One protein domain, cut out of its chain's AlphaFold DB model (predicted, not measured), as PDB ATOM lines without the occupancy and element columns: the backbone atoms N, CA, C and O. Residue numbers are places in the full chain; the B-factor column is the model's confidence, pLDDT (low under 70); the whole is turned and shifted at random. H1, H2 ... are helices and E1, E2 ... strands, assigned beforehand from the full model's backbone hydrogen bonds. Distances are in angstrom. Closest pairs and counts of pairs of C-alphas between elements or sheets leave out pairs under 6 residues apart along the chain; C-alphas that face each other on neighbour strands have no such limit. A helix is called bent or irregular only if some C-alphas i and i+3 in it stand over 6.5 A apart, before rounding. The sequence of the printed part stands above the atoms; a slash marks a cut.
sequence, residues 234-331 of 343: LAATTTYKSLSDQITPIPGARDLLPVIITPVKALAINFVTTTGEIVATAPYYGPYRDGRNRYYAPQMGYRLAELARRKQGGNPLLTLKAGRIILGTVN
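Overview. This is residues 234 to 331 of the 343 residues of an uncharacterized protein of Desulfurellales bacterium (UniProt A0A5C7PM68). One antiparallel sheet of seven strands curls into a small, nearly closed barrel, E1, E2 and E5 facing E3, E6 and E7 with the long strand E4 as the hinge. The helix H1 packs across one open end of the curl, by the first residues of E4 and E6, and the long loop of residues 242 to 258 reaches out from that same end. The printed part has 98 residues with one named helix and seven named strands, along the chain E1 E2 E3 E4 E5 H1 E6 E7; the sheet's order is E1 E2 E5 E4 E3 E6 E7. The class is mixed, helices and strands, with under half of the residues in named elements. The whole is compact, with a radius of gyration of the C-alphas of 12.9 A, and spans 37 by 30 by 21 A.

Along the chain. In the sheet's order, E1 is residues 239 to 241, 6.6 A long from C-alpha 239 at (303.424, 249.715, 180.159); E2 is 259 to 262, 9.9 A; E5 is 293 to 296, 10.5 A; E4 is 278 to 287, 24.2 A; E3 is 268 to 272, 12.4 A; E6 is 318 to 322, 13.0 A; and E7 is 325 to 330, 14.8 A, ending at C-alpha 330 at (306.699, 241.066, 184.515). H1 is residues 301 to 311, 15.5 A, with C-alpha 301 at (310.671, 246.832, 191.817).

Arrangement. The sheet is strongly twisted and is a folded sheet, bent back on itself into two leaves, with 25 pairs of C-alphas within 11 A between them. E4 pairs with E3 over residues 278 to 283, as at N 271 and O 280, 2.8 A, and with E5 over 284 to 287, as at N 285 and O 294, 2.9 A. E3, E4 and E5 form a meander, each strand the antiparallel neighbour of the one before. E2 joins them in a Greek key, its first strand the antiparallel neighbour of its fourth, with N 260 and O 295 at 2.9 A. The hairpin E1 and E2 has N 239 and O 261 at 2.8 A. E3 and E6 have N 270 and O 321 at 2.8 A; the hairpin E6 and E7 has N 320 and O 328 at 2.8 A. The closest C-alphas of the edge strands E1 and E7, those of Tyr 240 and Val 330, are 7.8 A apart. H1 is on the sheet at a height of 8.8 A, over E3 and slantwise to it at 34 degrees on the local plane; it is only just not over E6, on which 2 of its C-alphas fall. Its closest C-alphas to E6 are those of Ala 308 and Leu 318, 6.7 A. In H1 every O i to N i+4 pair is within hydrogen-bond range.

Size, cuts and confidence. The two C-alphas farthest apart are those of Pro 249 and Thr 275, 39.5 A. The printed part has no cut. The link E1 to E2 is long, 17 residues. Mean pLDDT of the printed part is 96.2, and no printed residue is under 70.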
ATOM      1  N   LEU A 234     304.083 240.860 178.614       96.50
ATOM      2  CA  LEU A 234     303.110 241.865 179.034       96.50
ATOM      3  C   LEU A 234     302.293 242.336 177.832       96.50
ATOM      4  O   LEU A 234     302.870 242.662 176.795       96.50
ATOM      5  N   ALA A 235     300.969 242.447 177.981       95.81
ATOM      6  CA  ALA A 235     300.095 242.929 176.913       95.81
ATOM      7  C   ALA A 235     300.603 244.259 176.328       95.81
ATOM      8  O   ALA A 235     300.869 245.199 177.076       95.81
ATOM      9  N   ALA A 236     300.696 244.359 174.997       94.56
ATOM     10  CA  ALA A 236     301.338 245.484 174.300       94.56
ATOM     11  C   ALA A 236     300.739 246.867 174.630       94.56
ATOM     12  O   ALA A 236     301.422 247.883 174.537       94.56
ATOM     13  N   THR A 237     299.473 246.915 175.050       95.75
ATOM     14  CA  THR A 237     298.773 248.141 175.474       95.75
ATOM     15  C   THR A 237     299.089 248.565 176.914       95.75
ATOM     16  O   THR A 237     298.677 249.643 177.354       95.75
ATOM     17  N   THR A 238     299.816 247.734 177.664       97.25
ATOM     18  CA  THR A 238     300.204 247.964 179.055       97.25
ATOM     19  C   THR A 238     301.692 248.274 179.151       97.25
ATOM     20  O   THR A 238     302.526 247.524 178.657       97.25
ATOM     21  N   THR A 239     302.039 249.353 179.841       96.62
ATOM     22  CA  THR A 239     303.424 249.715 180.159       96.62
ATOM     23  C   THR A 239     303.722 249.366 181.607       96.62
ATOM     24  O   THR A 239     302.937 249.698 182.497       96.62
ATOM     25  N   TYR A 240     304.885 248.767 181.857       97.44
ATOM     26  CA  TYR A 240     305.431 248.607 183.202       97.44
ATOM     27  C   TYR A 240     306.775 249.318 183.300       97.44
ATOM     28  O   TYR A 240     307.713 248.970 182.584       97.44
ATOM     29  N   LYS A 241     306.893 250.293 184.206       95.62
ATOM     30  CA  LYS A 241     308.183 250.867 184.605       95.62
ATOM     31  C   LYS A 241     308.572 250.304 185.963       95.62
ATOM     32  O   LYS A 241     307.780 250.407 186.894       95.62
ATOM     33  N   SER A 242     309.798 249.807 186.108       95.00
ATOM     34  CA  SER A 242     310.312 249.363 187.410       95.00
ATOM     35  C   SER A 242     310.598 250.522 188.369       95.00
ATOM     36  O   SER A 242     310.587 250.327 189.586       95.00
ATOM     37  N   LEU A 243     310.826 251.726 187.832       94.19
ATOM     38  CA  LEU A 243     310.954 252.972 188.580       94.19
ATOM     39  C   LEU A 243     310.165 254.084 187.877       94.19
ATOM     40  O   LEU A 243     310.385 254.368 186.698       94.19
ATOM     41  N   SER A 244     309.238 254.712 188.592       92.75
ATOM     42  CA  SER A 244     308.574 255.940 188.169       92.75
ATOM     43  C   SER A 244     309.551 257.118 188.187       92.75
ATOM     44  O   SER A 244     310.588 257.088 188.856       92.75
ATOM     45  N   ASP A 245     309.225 258.163 187.427       89.50
ATOM     46  CA  ASP A 245     310.046 259.369 187.413       89.50
ATOM     47  C   ASP A 245     309.937 260.088 188.766       89.50
ATOM     48  O   ASP A 245     308.856 260.174 189.346       89.50
ATOM     49  N   GLN A 246     311.060 260.615 189.247       90.00
ATOM     50  CA  GLN A 246     311.095 261.489 190.411       90.00
ATOM     51  C   GLN A 246     310.695 262.903 189.982       90.00
ATOM     52  O   GLN A 246     311.274 263.447 189.039       90.00
ATOM     53  N   ILE A 247     309.694 263.478 190.645       85.44
ATOM     54  CA  ILE A 247     309.142 264.792 190.279       85.44
ATOM     55  C   ILE A 247     309.564 265.902 191.243       85.44
ATOM     56  O   ILE A 247     309.523 267.071 190.872       85.44
ATOM     57  N   THR A 248     310.024 265.544 192.444       88.88
ATOM     58  CA  THR A 248     310.522 266.478 193.465       88.88
ATOM     59  C   THR A 248     311.936 266.103 193.934       88.88
ATOM     60  O   THR A 248     312.277 264.918 193.923       88.88
ATOM     61  N   PRO A 249     312.770 267.067 194.383       90.31
ATOM     62  CA  PRO A 249     314.132 266.793 194.865       90.31
ATOM     63  C   PRO A 249     314.203 265.725 195.958       90.31
ATOM     64  O   PRO A 249     315.020 264.811 195.903       90.31
ATOM     65  N   ILE A 250     313.273 265.786 196.911       91.31
ATOM     66  CA  ILE A 250     313.016 264.700 197.855       91.31
ATOM     67  C   ILE A 250     311.929 263.820 197.229       91.31
ATOM     68  O   ILE A 250     310.833 264.335 196.993       91.31
ATOM     69  N   PRO A 251     312.190 262.531 196.939       90.88
ATOM     70  CA  PRO A 251     311.195 261.664 196.319       90.88
ATOM     71  C   PRO A 251     309.898 261.601 197.129       90.88
ATOM     72  O   PRO A 251     309.917 261.301 198.326       90.88
ATOM     73  N   GLY A 252     308.770 261.856 196.465       90.12
ATOM     74  CA  GLY A 252     307.447 261.682 197.058       90.12
ATOM     75  C   GLY A 252     307.077 260.208 197.268       90.12
ATOM     76  O   GLY A 252     307.793 259.292 196.866       90.12
ATOM     77  N   ALA A 253     305.896 259.961 197.842       89.12
ATOM     78  CA  ALA A 253     305.433 258.613 198.202       89.12
ATOM     79  C   ALA A 253     305.365 257.612 197.030       89.12
ATOM     80  O   ALA A 253     305.385 256.408 197.261       89.12
ATOM     81  N   ARG A 254     305.270 258.098 195.786       92.06
ATOM     82  CA  ARG A 254     305.172 257.277 194.567       92.06
ATOM     83  C   ARG A 254     306.420 257.312 193.685       92.06
ATOM     84  O   ARG A 254     306.489 256.558 192.713       92.06
ATOM     85  N   ASP A 255     307.347 258.220 193.966       91.94
ATOM     86  CA  ASP A 255     308.514 258.459 193.123       91.94
ATOM     87  C   ASP A 255     309.488 257.291 193.258       91.94
ATOM     88  O   ASP A 255     309.643 256.716 194.337       91.94
ATOM     89  N   LEU A 256     310.137 256.923 192.151       93.69
ATOM     90  CA  LEU A 256     311.032 255.766 192.043       93.69
ATOM     91  C   LEU A 256     310.353 254.398 192.259       93.69
ATOM     92  O   LEU A 256     311.011 253.368 192.106       93.69
ATOM     93  N   LEU A 257     309.052 254.350 192.569       96.56
ATOM     94  CA  LEU A 257     308.299 253.102 192.698       96.56
ATOM     95  C   LEU A 257     307.834 252.592 191.331       96.56
ATOM     96  O   LEU A 257     307.609 253.392 190.422       96.56
ATOM     97  N   PRO A 258     307.640 251.276 191.166       97.56
ATOM     98  CA  PRO A 258     307.089 250.747 189.935       97.56
ATOM     99  C   PRO A 258     305.734 251.353 189.590       97.56
ATOM    100  O   PRO A 258     304.890 251.523 190.472       97.56
ATOM    101  N   VAL A 259     305.513 251.613 188.303       97.69
ATOM    102  CA  VAL A 259     304.233 252.095 187.781       97.69
ATOM    103  C   VAL A 259     303.751 251.219 186.632       97.69
ATOM    104  O   VAL A 259     304.506 250.903 185.712       97.69
ATOM    105  N   ILE A 260     302.475 250.846 186.691       98.38
ATOM    106  CA  ILE A 260     301.754 250.149 185.627       98.38
ATOM    107  C   ILE A 260     300.802 251.149 184.978       98.38
ATOM    108  O   ILE A 260     300.070 251.837 185.688       98.38
ATOM    109  N   ILE A 261     300.805 251.222 183.650       98.06
ATOM    110  CA  ILE A 261     299.917 252.080 182.861       98.06
ATOM    111  C   ILE A 261     299.165 251.186 181.875       98.06
ATOM    112  O   ILE A 261     299.785 250.596 180.998       98.06
ATOM    113  N   THR A 262     297.848 251.044 182.024       98.19
ATOM    114  CA  THR A 262     297.047 250.053 181.278       98.19
ATOM    115  C   THR A 262     295.655 250.588 180.923       98.19
ATOM    116  O   THR A 262     295.103 251.377 181.692       98.19
ATOM    117  N   PRO A 263     295.038 250.188 179.793       97.94
ATOM    118  CA  PRO A 263     293.645 250.547 179.501       97.94
ATOM    119  C   PRO A 263     292.646 249.939 180.500       97.94
ATOM    120  O   PRO A 263     291.545 250.459 180.659       97.94
ATOM    121  N   VAL A 264     293.015 248.865 181.205       98.19
ATOM    122  CA  VAL A 264     292.119 248.181 182.143       98.19
ATOM    123  C   VAL A 264     291.935 249.012 183.414       98.19
ATOM    124  O   VAL A 264     292.887 249.253 184.153       98.19
ATOM    125  N   LYS A 265     290.696 249.425 183.696       98.25
ATOM    126  CA  LYS A 265     290.344 250.113 184.943       98.25
ATOM    127  C   LYS A 265     289.923 249.103 186.010       98.25
ATOM    128  O   LYS A 265     288.913 248.423 185.874       98.25
ATOM    129  N   ALA A 266     290.679 249.055 187.097       98.19
ATOM    130  CA  ALA A 266     290.385 248.319 188.325       98.19
ATOM    131  C   ALA A 266     290.732 249.161 189.565       98.19
ATOM    132  O   ALA A 266     291.410 250.185 189.449       98.19
ATOM    133  N   LEU A 267     290.302 248.722 190.754       98.00
ATOM    134  CA  LEU A 267     290.671 249.362 192.029       98.00
ATOM    135  C   LEU A 267     292.166 249.210 192.347       98.00
ATOM    136  O   LEU A 267     292.777 250.106 192.928       98.00
ATOM    137  N   ALA A 268     292.756 248.085 191.946       98.56
ATOM    138  CA  ALA A 268     294.170 247.798 192.109       98.56
ATOM    139  C   ALA A 268     294.645 246.736 191.107       98.56
ATOM    140  O   ALA A 268     293.835 246.008 190.524       98.56
ATOM    141  N   ILE A 269     295.965 246.628 190.960       98.75
ATOM    142  CA  ILE A 269     296.633 245.535 190.249       98.75
ATOM    143  C   ILE A 269     297.426 244.706 191.256       98.75
ATOM    144  O   ILE A 269     298.279 245.229 191.971       98.75
ATOM    145  N   ASN A 270     297.166 243.405 191.292       98.75
ATOM    146  CA  ASN A 270     297.899 242.465 192.129       98.75
ATOM    147  C   ASN A 270     299.096 241.897 191.372       98.75
ATOM    148  O   ASN A 270     298.972 241.491 190.218       98.75
ATOM    149  N   PHE A 271     300.233 241.825 192.054       98.75
ATOM    150  CA  PHE A 271     301.400 241.061 191.642       98.75
ATOM    151  C   PHE A 271     301.282 239.673 192.253       98.75
ATOM    152  O   PHE A 271     301.259 239.547 193.476       98.75
ATOM    153  N   VAL A 272     301.192 238.648 191.419       98.62
ATOM    154  CA  VAL A 272     300.828 237.296 191.844       98.62
ATOM    155  C   VAL A 272     301.910 236.308 191.427       98.62
ATOM    156  O   VAL A 272     302.409 236.372 190.304       98.62
ATOM    157  N   THR A 273     302.287 235.398 192.319       98.38
ATOM    158  CA  THR A 273     303.177 234.281 191.992       98.38
ATOM    159  C   THR A 273     302.500 233.286 191.039       98.38
ATOM    160  O   THR A 273     301.286 233.302 190.830       98.38
ATOM    161  N   THR A 274     303.283 232.360 190.498       95.88
ATOM    162  CA  THR A 274     302.828 231.180 189.743       95.88
ATOM    163  C   THR A 274     301.881 230.281 190.542       95.88
ATOM    164  O   THR A 274     300.988 229.672 189.964       95.88
ATOM    165  N   THR A 275     302.011 230.253 191.871       95.81
ATOM    166  CA  THR A 275     301.125 229.518 192.790       95.81
ATOM    167  C   THR A 275     299.850 230.281 193.166       95.81
ATOM    168  O   THR A 275     299.026 229.760 193.910       95.81
ATOM    169  N   GLY A 276     299.663 231.511 192.673       96.81
ATOM    170  CA  GLY A 276     298.482 232.325 192.973       96.81
ATOM    171  C   GLY A 276     298.600 233.217 194.213       96.81
ATOM    172  O   GLY A 276     297.651 233.935 194.525       96.81
ATOM    173  N   GLU A 277     299.746 233.230 194.897       98.06
ATOM    174  CA  GLU A 277     299.967 234.069 196.075       98.06
ATOM    175  C   GLU A 277     300.156 235.545 195.684       98.06
ATOM    176  O   GLU A 277     300.926 235.865 194.778       98.06
ATOM    177  N   ILE A 278     299.489 236.465 196.388       98.25
ATOM    178  CA  ILE A 278     299.660 237.907 196.178       98.25
ATOM    179  C   ILE A 278     300.933 238.386 196.886       98.25
ATOM    180  O   ILE A 278     301.053 238.330 198.105       98.25
ATOM    181  N   VAL A 279     301.872 238.914 196.106       98.25
ATOM    182  CA  VAL A 279     303.139 239.494 196.574       98.25
ATOM    183  C   VAL A 279     302.994 240.973 196.917       98.25
ATOM    184  O   VAL A 279     303.632 241.461 197.849       98.25
ATOM    185  N   ALA A 280     302.191 241.701 196.144       98.44
ATOM    186  CA  ALA A 280     301.891 243.107 196.374       98.44
ATOM    187  C   ALA A 280     300.614 243.525 195.645       98.44
ATOM    188  O   ALA A 280     300.226 242.916 194.649       98.44
ATOM    189  N   THR A 281     300.030 244.630 196.094       98.56
ATOM    190  CA  THR A 281     298.860 245.258 195.483       98.56
ATOM    191  C   THR A 281     299.199 246.709 195.167       98.56
ATOM    192  O   THR A 281     299.557 247.470 196.062       98.56
ATOM    193  N   ALA A 282     299.122 247.088 193.893       98.56
ATOM    194  CA  ALA A 282     299.314 248.456 193.425       98.56
ATOM    195  C   ALA A 282     297.954 249.162 193.306       98.56
ATOM    196  O   ALA A 282     297.195 248.817 192.393       98.56
ATOM    197  N   PRO A 283     297.614 250.113 194.194       98.31
ATOM    198  CA  PRO A 283     296.334 250.812 194.130       98.31
ATOM    199  C   PRO A 283     296.245 251.751 192.920       98.31
ATOM    200  O   PRO A 283     297.256 252.130 192.326       98.31
ATOM    201  N   TYR A 284     295.017 252.106 192.540       98.19
ATOM    202  CA  TYR A 284     294.713 253.043 191.456       98.19
ATOM    203  C   TYR A 284     295.039 254.501 191.827       98.19
ATOM    204  O   TYR A 284     294.670 254.968 192.899       98.19
ATOM    205  N   TYR A 285     295.677 255.240 190.911       97.25
ATOM    206  CA  TYR A 285     296.091 256.646 191.093       97.25
ATOM    207  C   TYR A 285     295.498 257.605 190.045       97.25
ATOM    208  O   TYR A 285     296.068 258.669 189.753       97.25
ATOM    209  N   GLY A 286     294.366 257.233 189.448       96.69
ATOM    210  CA  GLY A 286     293.694 258.044 188.437       96.69
ATOM    211  C   GLY A 286     294.145 257.750 187.000       96.69
ATOM    212  O   GLY A 286     294.960 256.850 186.763       96.69
ATOM    213  N   PRO A 287     293.622 258.518 186.030       96.50
ATOM    214  CA  PRO A 287     294.021 258.403 184.637       96.50
ATOM    215  C   PRO A 287     295.454 258.914 184.414       96.50
ATOM    216  O   PRO A 287     295.951 259.812 185.100       96.50
ATOM    217  N   TYR A 288     296.126 258.327 183.432       93.69
ATOM    218  CA  TYR A 288     297.363 258.796 182.829       93.69
ATOM    219  C   TYR A 288     297.045 259.763 181.681       93.69
ATOM    220  O   TYR A 288     295.922 259.818 181.187       93.69
ATOM    221  N   ARG A 289     298.043 260.543 181.257       88.81
ATOM    222  CA  ARG A 289     297.876 261.630 180.274       88.81
ATOM    223  C   ARG A 289     297.338 261.187 178.907       88.81
ATOM    224  O   ARG A 289     296.837 262.017 178.168       88.81
ATOM    225  N   ASP A 290     297.469 259.907 178.572       89.38
ATOM    226  CA  ASP A 290     297.002 259.313 177.313       89.38
ATOM    227  C   ASP A 290     295.655 258.576 177.451       89.38
ATOM    228  O   ASP A 290     295.266 257.825 176.562       89.38
ATOM    229  N   GLY A 291     294.957 258.751 178.578       94.00
ATOM    230  CA  GLY A 291     293.658 258.132 178.849       94.00
ATOM    231  C   GLY A 291     293.719 256.739 179.485       94.00
ATOM    232  O   GLY A 291     292.695 256.253 179.962       94.00
ATOM    233  N   ARG A 292     294.896 256.097 179.566       97.19
ATOM    234  CA  ARG A 292     295.067 254.839 180.320       97.19
ATOM    235  C   ARG A 292     294.976 255.073 181.833       97.19
ATOM    236  O   ARG A 292     294.922 256.199 182.303       97.19
ATOM    237  N   ASN A 293     294.996 254.009 182.625       98.12
ATOM    238  CA  ASN A 293     294.931 254.033 184.089       98.12
ATOM    239  C   ASN A 293     296.315 253.763 184.686       98.12
ATOM    240  O   ASN A 293     297.018 252.883 184.189       98.12
ATOM    241  N   ARG A 294     296.705 254.482 185.751       97.75
ATOM    242  CA  ARG A 294     298.010 254.292 186.417       97.75
ATOM    243  C   ARG A 294     297.892 253.705 187.824       97.75
ATOM    244  O   ARG A 294     297.027 254.101 188.605       97.75
ATOM    245  N   TYR A 295     298.828 252.817 188.146       98.50
ATOM    246  CA  TYR A 295     298.907 252.084 189.410       98.50
ATOM    247  C   TYR A 295     300.347 252.063 189.902       98.50
ATOM    248  O   TYR A 295     301.243 251.772 189.111       98.50
ATOM    249  N   TYR A 296     300.579 252.337 191.186       98.31
ATOM    250  CA  TYR A 296     301.928 252.345 191.762       98.31
ATOM    251  C   TYR A 296     302.083 251.223 192.774       98.31
ATOM    252  O   TYR A 296     301.223 251.039 193.631       98.31
ATOM    253  N   ALA A 297     303.169 250.465 192.677       97.94
ATOM    254  CA  ALA A 297     303.452 249.419 193.651       97.94
ATOM    255  C   ALA A 297     303.898 250.028 194.995       97.94
ATOM    256  O   ALA A 297     304.502 251.096 195.000       97.94
ATOM    257  N   PRO A 298     303.676 249.346 196.134       96.56
ATOM    258  CA  PRO A 298     303.984 249.893 197.460       96.56
ATOM    259  C   PRO A 298     305.482 249.866 197.811       96.56
ATOM    260  O   PRO A 298     305.894 250.381 198.847       96.56
ATOM    261  N   GLN A 299     306.315 249.233 196.981       96.25
ATOM    262  CA  GLN A 299     307.754 249.112 197.203       96.25
ATOM    263  C   GLN A 299     308.527 249.032 195.884       96.25
ATOM    264  O   GLN A 299     307.959 248.731 194.836       96.25
ATOM    265  N   MET A 300     309.840 249.274 195.955       96.62
ATOM    266  CA  MET A 300     310.748 249.247 194.802       96.62
ATOM    267  C   MET A 300     310.664 247.921 194.036       96.62
ATOM    268  O   MET A 300     310.616 246.848 194.645       96.62
ATOM    269  N   GLY A 301     310.761 247.991 192.707       96.81
ATOM    270  CA  GLY A 301     310.671 246.832 191.817       96.81
ATOM    271  C   GLY A 301     311.633 245.699 192.175       96.81
ATOM    272  O   GLY A 301     311.226 244.546 192.282       96.81
ATOM    273  N   TYR A 302     312.889 246.020 192.495       96.62
ATOM    274  CA  TYR A 302     313.867 245.001 192.896       96.62
ATOM    275  C   TYR A 302     313.459 244.230 194.164       96.62
ATOM    276  O   TYR A 302     313.764 243.048 194.287       96.62
ATOM    277  N   ARG A 303     312.735 244.863 195.103       97.44
ATOM    278  CA  ARG A 303     312.244 244.188 196.316       97.44
ATOM    279  C   ARG A 303     311.102 243.232 196.004       97.44
ATOM    280  O   ARG A 303     311.034 242.163 196.603       97.44
ATOM    281  N   LEU A 304     310.235 243.601 195.059       97.94
ATOM    282  CA  LEU A 304     309.186 242.713 194.557       97.94
ATOM    283  C   LEU A 304     309.793 241.500 193.854       97.94
ATOM    284  O   LEU A 304     309.370 240.384 194.133       97.94
ATOM    285  N   ALA A 305     310.813 241.710 193.018       97.38
ATOM    286  CA  ALA A 305     311.540 240.623 192.369       97.38
ATOM    287  C   ALA A 305     312.202 239.691 193.402       97.38
ATOM    288  O   ALA A 305     312.024 238.479 193.331       97.38
ATOM    289  N   GLU A 306     312.877 240.219 194.430       97.00
ATOM    290  CA  GLU A 306     313.442 239.388 195.509       97.00
ATOM    291  C   GLU A 306     312.388 238.612 196.300       97.00
ATOM    292  O   GLU A 306     312.609 237.468 196.701       97.00
ATOM    293  N   LEU A 307     311.234 239.225 196.561       97.38
ATOM    294  CA  LEU A 307     310.142 238.544 197.246       97.38
ATOM    295  C   LEU A 307     309.555 237.425 196.375       97.38
ATOM    296  O   LEU A 307     309.338 236.325 196.881       97.38
ATOM    297  N   ALA A 308     309.391 237.673 195.074       97.44
ATOM    298  CA  ALA A 308     308.981 236.674 194.092       97.44
ATOM    299  C   ALA A 308     309.946 235.483 194.073       97.44
ATOM    300  O   ALA A 308     309.507 234.342 194.196       97.44
ATOM    301  N   ARG A 309     311.259 235.743 194.026       96.44
ATOM    302  CA  ARG A 309     312.289 234.695 194.041       96.44
ATOM    303  C   ARG A 309     312.197 233.816 195.274       96.44
ATOM    304  O   ARG A 309     312.215 232.597 195.149       96.44
ATOM    305  N   ARG A 310     312.083 234.422 196.459       96.56
ATOM    306  CA  ARG A 310     311.968 233.675 197.720       96.56
ATOM    307  C   ARG A 310     310.729 232.780 197.747       96.56
ATOM    308  O   ARG A 310     310.802 231.676 198.267       96.56
ATOM    309  N   LYS A 311     309.620 233.239 197.165       96.88
ATOM    310  CA  LYS A 311     308.346 232.504 197.130       96.88
ATOM    311  C   LYS A 311     308.259 231.455 196.021       96.88
ATOM    312  O   LYS A 311     307.437 230.555 196.113       96.88
ATOM    313  N   GLN A 312     309.078 231.569 194.976       96.06
ATOM    314  CA  GLN A 312     308.954 230.775 193.747       96.06
ATOM    315  C   GLN A 312     310.249 230.045 193.368       96.06
ATOM    316  O   GLN A 312     310.531 229.869 192.183       96.06
ATOM    317  N   GLY A 313     311.083 229.685 194.346       93.50
ATOM    318  CA  GLY A 313     312.295 228.897 194.088       93.50
ATOM    319  C   GLY A 313     313.292 229.579 193.143       93.50
ATOM    320  O   GLY A 313     313.901 228.927 192.306       93.50
ATOM    321  N   GLY A 314     313.439 230.903 193.244       94.06
ATOM    322  CA  GLY A 314     314.378 231.682 192.435       94.06
ATOM    323  C   GLY A 314     313.779 232.364 191.204       94.06
ATOM    324  O   GLY A 314     314.477 233.167 190.589       94.06
ATOM    325  N   ASN A 315     312.503 232.136 190.875       95.38
ATOM    326  CA  ASN A 315     311.832 232.837 189.776       95.38
ATOM    327  C   ASN A 315     311.437 234.283 190.173       95.38
ATOM    328  O   ASN A 315     310.636 234.461 191.097       95.38
ATOM    329  N   PRO A 316     311.958 235.329 189.497       96.75
ATOM    330  CA  PRO A 316     311.635 236.722 189.812       96.75
ATOM    331  C   PRO A 316     310.325 237.220 189.179       96.75
ATOM    332  O   PRO A 316     309.931 238.357 189.443       96.75
ATOM    333  N   LEU A 317     309.681 236.430 188.313       97.75
ATOM    334  CA  LEU A 317     308.511 236.866 187.556       97.75
ATOM    335  C   LEU A 317     307.248 236.896 188.418       97.75
ATOM    336  O   LEU A 317     307.020 236.016 189.248       97.75
ATOM    337  N   LEU A 318     306.406 237.899 188.182       98.56
ATOM    338  CA  LEU A 318     305.088 238.041 188.794       98.56
ATOM    339  C   LEU A 318     304.038 238.271 187.711       98.56
ATOM    340  O   LEU A 318     304.257 239.034 186.772       98.56
ATOM    341  N   THR A 319     302.880 237.638 187.867       98.56
ATOM    342  CA  THR A 319     301.698 237.877 187.035       98.56
ATOM    343  C   THR A 319     300.977 239.122 187.532       98.56
ATOM    344  O   THR A 319     300.666 239.227 188.717       98.56
ATOM    345  N   LEU A 320     300.673 240.054 186.634       98.69
ATOM    346  CA  LEU A 320     299.861 241.227 186.929       98.69
ATOM    347  C   LEU A 320     298.379 240.903 186.704       98.69
ATOM    348  O   LEU A 320     297.979 240.561 185.589       98.69
ATOM    349  N   LYS A 321     297.557 241.028 187.752       98.62
ATOM    350  CA  LYS A 321     296.106 240.787 187.697       98.62
ATOM    351  C   LYS A 321     295.302 242.025 188.085       98.62
ATOM    352  O   LYS A 321     295.469 242.551 189.182       98.62
ATOM    353  N   ALA A 322     294.383 242.438 187.218       98.19
ATOM    354  CA  ALA A 322     293.377 243.465 187.473       98.19
ATOM    355  C   ALA A 322     292.015 242.780 187.691       98.19
ATOM    356  O   ALA A 322     291.275 242.496 186.746       98.19
ATOM    357  N   GLY A 323     291.708 242.425 188.942       95.81
ATOM    358  CA  GLY A 323     290.575 241.547 189.249       95.81
ATOM    359  C   GLY A 323     290.756 240.168 188.603       95.81
ATOM    360  O   GLY A 323     291.703 239.454 188.926       95.81
ATOM    361  N   ARG A 324     289.859 239.802 187.681       96.38
ATOM    362  CA  ARG A 324     289.932 238.539 186.919       96.38
ATOM    363  C   ARG A 324     290.776 238.634 185.642       96.38
ATOM    364  O   ARG A 324     291.082 237.607 185.051       96.38
ATOM    365  N   ILE A 325     291.149 239.841 185.215       98.06
ATOM    366  CA  ILE A 325     291.896 240.061 183.973       98.06
ATOM    367  C   ILE A 325     293.389 239.880 184.247       98.06
ATOM    368  O   ILE A 325     293.947 240.537 185.128       98.06
ATOM    369  N   ILE A 326     294.043 239.011 183.477       98.25
ATOM    370  CA  ILE A 326     295.500 238.859 183.472       98.25
ATOM    371  C   ILE A 326     296.071 239.842 182.452       98.25
ATOM    372  O   ILE A 326     295.719 239.793 181.279       98.25
ATOM    373  N   LEU A 327     296.944 240.742 182.905       98.19
ATOM    374  CA  LEU A 327     297.614 241.713 182.033       98.19
ATOM    375  C   LEU A 327     298.897 241.144 181.412       98.19
ATOM    376  O   LEU A 327     299.381 241.664 180.409       98.19
ATOM    377  N   GLY A 328     299.454 240.103 182.033       98.00
ATOM    378  CA  GLY A 328     300.691 239.442 181.629       98.00
ATOM    379  C   GLY A 328     301.615 239.175 182.813       98.00
ATOM    380  O   GLY A 328     301.216 239.294 183.975       98.00
ATOM    381  N   THR A 329     302.860 238.830 182.517       98.12
ATOM    382  CA  THR A 329     303.942 238.623 183.476       98.12
ATOM    383  C   THR A 329     305.001 239.713 183.342       98.12
ATOM    384  O   THR A 329     305.284 240.221 182.259       98.12
ATOM    385  N   VAL A 330     305.601 240.095 184.466       97.62
ATOM    386  CA  VAL A 330     306.699 241.066 184.515       97.62
ATOM    387  C   VAL A 330     307.815 240.547 185.402       97.62
ATOM    388  O   VAL A 330     307.558 239.859 186.389       97.62
ATOM    389  N   ASN A 331     309.050 240.946 185.105       96.88
ATOM    390  CA  ASN A 331     310.076 241.012 186.135       96.88
ATOM    391  C   ASN A 331     309.995 242.406 186.766       96.88
ATOM    392  O   ASN A 331     310.328 243.377 186.078       96.88
TER     393      ASN A 331